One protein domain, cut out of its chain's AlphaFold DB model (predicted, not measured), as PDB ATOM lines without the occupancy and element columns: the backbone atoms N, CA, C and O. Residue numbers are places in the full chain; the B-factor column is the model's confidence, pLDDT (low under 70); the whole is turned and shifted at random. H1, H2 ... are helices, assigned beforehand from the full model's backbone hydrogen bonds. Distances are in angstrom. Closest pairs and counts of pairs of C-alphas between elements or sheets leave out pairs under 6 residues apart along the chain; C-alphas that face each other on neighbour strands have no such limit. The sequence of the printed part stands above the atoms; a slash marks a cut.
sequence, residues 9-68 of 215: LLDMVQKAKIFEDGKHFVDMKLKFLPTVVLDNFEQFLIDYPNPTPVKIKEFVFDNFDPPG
ATOM      1  N   LEU A   9      82.214 114.111  21.844       98.31
ATOM      2  CA  LEU A   9      83.218 115.058  21.357       98.31
ATOM      3  C   LEU A   9      84.418 114.323  20.746       98.31
ATOM      4  O   LEU A   9      84.786 114.586  19.604       98.31
ATOM      5  N   LEU A  10      84.974 113.349  21.473       98.31
ATOM      6  CA  LEU A  10      86.073 112.520  20.978       98.31
ATOM      7  C   LEU A  10      85.691 111.785  19.689       98.31
ATOM      8  O   LEU A  10      86.439 111.822  18.714       98.31
ATOM      9  N   ASP A  11      84.527 111.134  19.683       98.00
ATOM     10  CA  ASP A  11      84.035 110.378  18.530       98.00
ATOM     11  C   ASP A  11      83.879 111.266  17.286       98.00
ATOM     12  O   ASP A  11      84.367 110.918  16.209       98.00
ATOM     13  N   MET A  12      83.267 112.443  17.446       98.12
ATOM     14  CA  MET A  12      83.072 113.412  16.370       98.12
ATOM     15  C   MET A  12      84.404 113.899  15.796       98.12
ATOM     16  O   MET A  12      84.596 113.847  14.580       98.12
ATOM     17  N   VAL A  13      85.333 114.343  16.649       98.19
ATOM     18  CA  VAL A  13      86.620 114.890  16.196       98.19
ATOM     19  C   VAL A  13      87.444 113.829  15.464       98.19
ATOM     20  O   VAL A  13      87.981 114.104  14.389       98.19
ATOM     21  N   GLN A  14      87.495 112.600  15.987       97.88
ATOM     22  CA  GLN A  14      88.261 111.519  15.360       97.88
ATOM     23  C   GLN A  14      87.654 111.075  14.023       97.88
ATOM     24  O   GLN A  14      88.379 110.882  13.045       97.88
ATOM     25  N   LYS A  15      86.322 110.956  13.932       97.38
ATOM     26  CA  LYS A  15      85.637 110.587  12.678       97.38
ATOM     27  C   LYS A  15      85.728 111.671  11.609       97.38
ATOM     28  O   LYS A  15      85.768 111.339  10.426       97.38
ATOM     29  N   ALA A  16      85.794 112.940  12.010       97.44
ATOM     30  CA  ALA A  16      85.937 114.062  11.088       97.44
ATOM     31  C   ALA A  16      87.318 114.128  10.415       97.44
ATOM     32  O   ALA A  16      87.453 114.826   9.412       97.44
ATOM     33  N   LYS A  17      88.329 113.412  10.940       96.69
ATOM     34  CA  LYS A  17      89.695 113.338  10.384       96.69
ATOM     35  C   LYS A  17      90.296 114.718  10.074       96.69
ATOM     36  O   LYS A  17      90.955 114.912   9.057       96.69
ATOM     37  N   ILE A  18      90.063 115.689  10.961       97.38
ATOM     38  CA  ILE A  18      90.570 117.068  10.819       97.38
ATOM     39  C   ILE A  18      92.081 117.194  11.092       97.38
ATOM     40  O   ILE A  18      92.674 118.232  10.787       97.38
ATOM     41  N   PHE A  19      92.690 116.142  11.650       96.88
ATOM     42  CA  PHE A  19      94.124 115.983  11.879       96.88
ATOM     43  C   PHE A  19      94.616 114.680  11.233       96.88
ATOM     44  O   PHE A  19      93.878 113.696  11.188       96.88
ATOM     45  N   GLU A  20      95.869 114.667  10.767       93.69
ATOM     46  CA  GLU A  20      96.487 113.490  10.132       93.69
ATOM     47  C   GLU A  20      96.781 112.355  11.126       93.69
ATOM     48  O   GLU A  20      96.674 111.181  10.780       93.69
ATOM     49  N   ASP A  21      97.122 112.699  12.374       94.19
ATOM     50  CA  ASP A  21      97.382 111.753  13.463       94.19
ATOM     51  C   ASP A  21      96.242 111.814  14.487       94.19
ATOM     52  O   ASP A  21      95.967 112.868  15.066       94.19
ATOM     53  N   GLY A  22      95.614 110.672  14.772       93.50
ATOM     54  CA  GLY A  22      94.570 110.565  15.797       93.50
ATOM     55  C   GLY A  22      95.056 110.900  17.214       93.50
ATOM     56  O   GLY A  22      94.244 111.221  18.082       93.50
ATOM     57  N   LYS A  23      96.372 110.878  17.466       95.50
ATOM     58  CA  LYS A  23      96.964 111.329  18.734       95.50
ATOM     59  C   LYS A  23      96.928 112.854  18.883       95.50
ATOM     60  O   LYS A  23      96.929 113.340  20.006       95.50
ATOM     61  N   HIS A  24      96.837 113.604  17.779       96.69
ATOM     62  CA  HIS A  24      96.902 115.066  17.804       96.69
ATOM     63  C   HIS A  24      95.850 115.657  18.741       96.69
ATOM     64  O   HIS A  24      96.205 116.375  19.664       96.69
ATOM     65  N   PHE A  25      94.575 115.300  18.562       97.75
ATOM     66  CA  PHE A  25      93.488 115.835  19.384       97.75
ATOM     67  C   PHE A  25      93.592 115.417  20.856       97.75
ATOM     68  O   PHE A  25      93.427 116.239  21.752       97.75
ATOM     69  N   VAL A  26      93.894 114.143  21.122       97.06
ATOM     70  CA  VAL A  26      93.956 113.640  22.505       97.06
ATOM     71  C   VAL A  26      95.181 114.135  23.270       97.06
ATOM     72  O   VAL A  26      95.213 113.987  24.488       97.06
ATOM     73  N   ASP A  27      96.159 114.743  22.602       97.38
ATOM     74  CA  ASP A  27      97.296 115.411  23.236       97.38
ATOM     75  C   ASP A  27      97.054 116.898  23.520       97.38
ATOM     76  O   ASP A  27      97.857 117.508  24.222       97.38
ATOM     77  N   MET A  28      95.976 117.486  22.996       97.44
ATOM     78  CA  MET A  28      95.668 118.902  23.189       97.44
ATOM     79  C   MET A  28      95.261 119.202  24.635       97.44
ATOM     80  O   MET A  28      94.525 118.431  25.260       97.44
ATOM     81  N   LYS A  29      95.682 120.359  25.151       96.62
ATOM     82  CA  LYS A  29      95.246 120.909  26.444       96.62
ATOM     83  C   LYS A  29      93.889 121.602  26.287       96.62
ATOM     84  O   LYS A  29      93.649 122.253  25.275       96.62
ATOM     85  N   LEU A  30      93.014 121.516  27.287       98.25
ATOM     86  CA  LEU A  30      91.792 122.325  27.333       98.25
ATOM     87  C   LEU A  30      92.101 123.771  27.736       98.25
ATOM     88  O   LEU A  30      92.732 124.002  28.769       98.25
ATOM     89  N   LYS A  31      91.559 124.744  27.000       97.69
ATOM     90  CA  LYS A  31      91.613 126.169  27.377       97.69
ATOM     91  C   LYS A  31      90.742 126.493  28.591       97.69
ATOM     92  O   LYS A  31      91.042 127.413  29.344       97.69
ATOM     93  N   PHE A  32      89.682 125.713  28.793       97.81
ATOM     94  CA  PHE A  32      88.710 125.878  29.874       97.81
ATOM     95  C   PHE A  32      88.561 124.587  30.685       97.81
ATOM     96  O   PHE A  32      89.083 123.535  30.310       97.81
ATOM     97  N   LEU A  33      87.821 124.649  31.795       97.88
ATOM     98  CA  LEU A  33      87.466 123.452  32.559       97.88
ATOM     99  C   LEU A  33      86.706 122.444  31.677       97.88
ATOM    100  O   LEU A  33      85.923 122.861  30.821       97.88
ATOM    101  N   PRO A  34      86.853 121.124  31.912       98.06
ATOM    102  CA  PRO A  34      86.160 120.106  31.120       98.06
ATOM    103  C   PRO A  34      84.648 120.296  31.034       98.06
ATOM    104  O   PRO A  34      84.074 120.033  29.985       98.06
ATOM    105  N   THR A  35      84.008 120.756  32.112       98.00
ATOM    106  CA  THR A  35      82.566 121.039  32.130       98.00
ATOM    107  C   THR A  35      82.210 122.148  31.147       98.00
ATOM    108  O   THR A  35      81.346 121.947  30.312       98.00
ATOM    109  N   VAL A  36      82.966 123.249  31.144       98.56
ATOM    110  CA  VAL A  36      82.763 124.372  30.217       98.56
ATOM    111  C   VAL A  36      82.981 123.943  28.766       98.56
ATOM    112  O   VAL A  36      82.201 124.305  27.896       98.56
ATOM    113  N   VAL A  37      84.009 123.135  28.485       98.62
ATOM    114  CA  VAL A  37      84.243 122.617  27.123       98.62
ATOM    115  C   VAL A  37      83.100 121.704  26.665       98.62
ATOM    116  O   VAL A  37      82.735 121.723  25.490       98.62
ATOM    117  N   LEU A  38      82.526 120.907  27.572       98.56
ATOM    118  CA  LEU A  38      81.371 120.061  27.270       98.56
ATOM    119  C   LEU A  38      80.095 120.890  27.063       98.56
ATOM    120  O   LEU A  38      79.388 120.626  26.098       98.56
ATOM    121  N   ASP A  39      79.855 121.926  27.868       98.62
ATOM    122  CA  ASP A  39      78.727 122.851  27.689       98.62
ATOM    123  C   ASP A  39      78.843 123.601  26.349       98.62
ATOM    124  O   ASP A  39      77.891 123.665  25.567       98.62
ATOM    125  N   ASN A  40      80.046 124.088  26.019       98.56
ATOM    126  CA  ASN A  40      80.344 124.691  24.717       98.56
ATOM    127  C   ASN A  40      80.080 123.704  23.573       98.56
ATOM    128  O   ASN A  40      79.600 124.100  22.511       98.56
ATOM    129  N   PHE A  41      80.400 122.420  23.765       98.56
ATOM    130  CA  PHE A  41      80.143 121.383  22.769       98.56
ATOM    131  C   PHE A  41      78.646 121.110  22.594       98.56
ATOM    132  O   PHE A  41      78.187 120.953  21.466       98.56
ATOM    133  N   GLU A  42      77.868 121.081  23.676       98.44
ATOM    134  CA  GLU A  42      76.412 120.936  23.599       98.44
ATOM    135  C   GLU A  42      75.774 122.101  22.835       98.44
ATOM    136  O   GLU A  42      74.988 121.863  21.916       98.44
ATOM    137  N   GLN A  43      76.184 123.339  23.128       98.56
ATOM    138  CA  GLN A  43      75.730 124.514  22.380       98.56
ATOM    139  C   GLN A  43      76.151 124.452  20.904       98.56
ATOM    140  O   GLN A  43      75.335 124.698  20.016       98.56
ATOM    141  N   PHE A  44      77.388 124.039  20.619       98.56
ATOM    142  CA  PHE A  44      77.879 123.858  19.251       98.56
ATOM    143  C   PHE A  44      77.015 122.878  18.440       98.56
ATOM    144  O   PHE A  44      76.763 123.122  17.262       98.56
ATOM    145  N   LEU A  45      76.520 121.797  19.050       98.00
ATOM    146  CA  LEU A  45      75.632 120.841  18.375       98.00
ATOM    147  C   LEU A  45      74.213 121.380  18.143       98.00
ATOM    148  O   LEU A  45      73.543 120.922  17.218       98.00
ATOM    149  N   ILE A  46      73.750 122.332  18.957       98.06
ATOM    150  CA  ILE A  46      72.477 123.035  18.738       98.06
ATOM    151  C   ILE A  46      72.614 123.985  17.545       98.06
ATOM    152  O   ILE A  46      71.776 123.965  16.643       98.06
ATOM    153  N   ASP A  47      73.691 124.770  17.518       98.00
ATOM    154  CA  ASP A  47      73.951 125.756  16.465       98.00
ATOM    155  C   ASP A  47      74.295 125.082  15.127       98.00
ATOM    156  O   ASP A  47      73.931 125.569  14.052       98.00
ATOM    157  N   TYR A  48      74.964 123.927  15.186       97.44
ATOM    158  CA  TYR A  48      75.384 123.139  14.032       97.44
ATOM    159  C   TYR A  48      74.985 121.661  14.194       97.44
ATOM    160  O   TYR A  48      75.835 120.828  14.507       97.44
ATOM    161  N   PRO A  49      73.725 121.283  13.898       95.19
ATOM    162  CA  PRO A  49      73.265 119.896  14.044       95.19
ATOM    163  C   PRO A  49      74.028 118.879  13.180       95.19
ATOM    164  O   PRO A  49      74.125 117.707  13.535       95.19
ATOM    165  N   ASN A  50      74.581 119.328  12.047       95.44
ATOM    166  CA  ASN A  50      75.417 118.536  11.140       95.44
ATOM    167  C   ASN A  50      76.697 119.323  10.804       95.44
ATOM    168  O   ASN A  50      76.791 119.913   9.722       95.44
ATOM    169  N   PRO A  51      77.663 119.410  11.734       97.12
ATOM    170  CA  PRO A  51      78.808 120.290  11.573       97.12
ATOM    171  C   PRO A  51      79.758 119.754  10.496       97.12
ATOM    172  O   PRO A  51      80.077 118.565  10.443       97.12
ATOM    173  N   THR A  52      80.243 120.646   9.632       98.00
ATOM    174  CA  THR A  52      81.278 120.305   8.649       98.00
ATOM    175  C   THR A  52      82.634 120.114   9.342       98.00
ATOM    176  O   THR A  52      82.853 120.674  10.419       98.00
ATOM    177  N   PRO A  53      83.604 119.411   8.723       98.00
ATOM    178  CA  PRO A  53      84.957 119.294   9.277       98.00
ATOM    179  C   PRO A  53      85.617 120.645   9.593       98.00
ATOM    180  O   PRO A  53      86.345 120.758  10.575       98.00
ATOM    181  N   VAL A  54      85.320 121.689   8.809       98.19
ATOM    182  CA  VAL A  54      85.798 123.057   9.068       98.19
ATOM    183  C   VAL A  54      85.231 123.594  10.384       98.19
ATOM    184  O   VAL A  54      85.998 124.061  11.220       98.19
ATOM    185  N   LYS A  55      83.920 123.448  10.620       98.31
ATOM    186  CA  LYS A  55      83.283 123.879  11.875       98.31
ATOM    187  C   LYS A  55      83.762 123.096  13.091       98.31
ATOM    188  O   LYS A  55      83.985 123.687  14.140       98.31
ATOM    189  N   ILE A  56      83.982 121.790  12.946       98.62
ATOM    190  CA  ILE A  56      84.564 120.968  14.019       98.62
ATOM    191  C   ILE A  56      85.976 121.467  14.351       98.62
ATOM    192  O   ILE A  56      86.334 121.579  15.519       98.62
ATOM    193  N   LYS A  57      86.776 121.807  13.334       98.31
ATOM    194  CA  LYS A  57      88.131 122.329  13.529       98.31
ATOM    195  C   LYS A  57      88.142 123.700  14.217       98.31
ATOM    196  O   LYS A  57      88.965 123.900  15.103       98.31
ATOM    197  N   GLU A  58      87.232 124.604  13.851       98.44
ATOM    198  CA  GLU A  58      87.033 125.892  14.541       98.44
ATOM    199  C   GLU A  58      86.700 125.673  16.024       98.44
ATOM    200  O   GLU A  58      87.432 126.157  16.883       98.44
ATOM    201  N   PHE A  59      85.702 124.831  16.326       98.62
ATOM    202  CA  PHE A  59      85.340 124.487  17.705       98.62
ATOM    203  C   PHE A  59      86.541 123.977  18.515       98.62
ATOM    204  O   PHE A  59      86.751 124.387  19.661       98.62
ATOM    205  N   VAL A  60      87.336 123.078  17.923       98.50
ATOM    206  CA  VAL A  60      88.537 122.535  18.567       98.50
ATOM    207  C   VAL A  60      89.542 123.649  18.850       98.50
ATOM    208  O   VAL A  60      90.038 123.736  19.969       98.50
ATOM    209  N   PHE A  61      89.821 124.542  17.900       98.19
ATOM    210  CA  PHE A  61      90.762 125.636  18.140       98.19
ATOM    211  C   PHE A  61      90.260 126.679  19.134       98.19
ATOM    212  O   PHE A  61      91.080 127.286  19.821       98.19
ATOM    213  N   ASP A  62      88.952 126.860  19.278       98.38
ATOM    214  CA  ASP A  62      88.388 127.783  20.265       98.38
ATOM    215  C   ASP A  62      88.473 127.231  21.696       98.38
ATOM    216  O   ASP A  62      88.598 127.999  22.650       98.38
ATOM    217  N   ASN A  63      88.477 125.903  21.860       98.56
ATOM    218  CA  ASN A  63      88.405 125.241  23.169       98.56
ATOM    219  C   ASN A  63      89.697 124.539  23.610       98.56
ATOM    220  O   ASN A  63      89.815 124.158  24.778       98.56
ATOM    221  N   PHE A  64      90.665 124.365  22.710       98.38
ATOM    222  CA  PHE A  64      91.880 123.601  22.968       98.38
ATOM    223  C   PHE A  64      93.141 124.360  22.541       98.38
ATOM    224  O   PHE A  64      93.167 125.035  21.511       98.38
ATOM    225  N   ASP A  65      94.201 124.212  23.329       97.12
ATOM    226  CA  ASP A  65      95.556 124.642  22.991       97.12
ATOM    227  C   ASP A  65      96.294 123.537  22.220       97.12
ATOM    228  O   ASP A  65      95.997 122.347  22.393       97.12
ATOM    229  N   PRO A  66      97.267 123.895  21.359       94.62
ATOM    230  CA  PRO A  66      97.997 122.910  20.577       94.62
ATOM    231  C   PRO A  66      98.732 121.903  21.479       94.62
ATOM    232  O   PRO A  66      99.175 122.258  22.582       94.62
ATOM    233  N   PRO A  67      98.920 120.656  21.003       94.38
ATOM    234  CA  PRO A  67      99.699 119.660  21.725       94.38
ATOM    235  C   PRO A  67     101.102 120.176  22.040       94.38
ATOM    236  O   PRO A  67     101.734 120.813  21.189       94.38
ATOM    237  N   GLY A  68     101.667 119.765  23.175       90.62
ATOM    238  CA  GLY A  68     103.048 120.057  23.582       90.62
ATOM    239  C   GLY A  68     103.199 121.259  24.502       90.62
ATOM    240  O   GLY A  68     104.284 121.456  25.032       90.62
TER     241      GLY A  68
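AT A GLANCE: This is residues 9 to 68 of the 215 residues of the protein "Alpha,alpha-trehalase" of Cyprideis torosa (UniProt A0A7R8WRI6). Three helices, H1, H3 and H4, stand with their centres in a triangle and with few close contacts between them, H4 running opposite to the other two; a very short helix, H2, sits beside H1 on the side away from H3. The link from H2 to H3 pairs briefly with the stretch after H4, residues 29 to 30 with residues 64 to 65, antiparallel. The printed part has 60 residues with four named helices, H1 to H4 in chain order, and no named strand; the class is all helix, with 37 residues in named elements. The whole is compact, with a radius of gyration of the C-alphas of 10.8 A, and the C-alphas span 30 by 24 by 16 A.

IN THESE COORDINATES: The printed part begins with H1, residues 9 to 16, whose first C-alpha, that of Leu 9, is at (83.218, 115.058, 21.357); it is 10.7 A long from first to last C-alpha. H2, residues 23 to 26, is 5.3 A long. H3, residues 34 to 47, is the longest helix and measures 19.9 A, beginning with C-alpha 34 at (86.160, 120.106, 31.120). H4, residues 53 to 63, measures 15.5 A and ends with C-alpha 63 at (88.405, 125.241, 23.169).

HOW THE PARTS SIT: H1 and H4 only just touch, with 3 pairs of C-alphas within 8 A, the closest being those of Ala 16 and Pro 53, 5.6 A apart. They run opposite ways at a steep tilt of 35.5 degrees, only just past shallow. H1 is close to H2 but not clearly touching it, the closest C-alphas being those of Val 13 and Phe 25, 7.6 A apart. H1 is also close to H3 but not clearly touching it: the closest C-alphas, those of Leu 9 and Phe 41, are 7.2 A apart, and the two helices run the same way at a steep tilt of 53 degrees. H3 and H4 form a helical hairpin and only just touch, with 3 pairs of C-alphas within 8 A, the closest being those of Val 37 and Asn 63 at 6.3 A. They run opposite ways at a shallow tilt of 33 degrees, only just short of steep. H2 is apart from H3, and it is only just apart from H4, at 8.4 A. In H1, H3 and H4 every pair of O i and N i+4 is within hydrogen-bond range; H2 is too short for such a pair, and its 1 pair of O i and N i+3 is within range.

THE WHOLE: The two C-alphas farthest apart are those of Pro 49 and Gly 68, at 31.3 A. The printed part has no cut. The link from H3 to H4 is tight, those from H1 to H2 and from H2 to H3 are short, and no link is long. The mean pLDDT of the printed part is 97.4, and no printed residue is under 70.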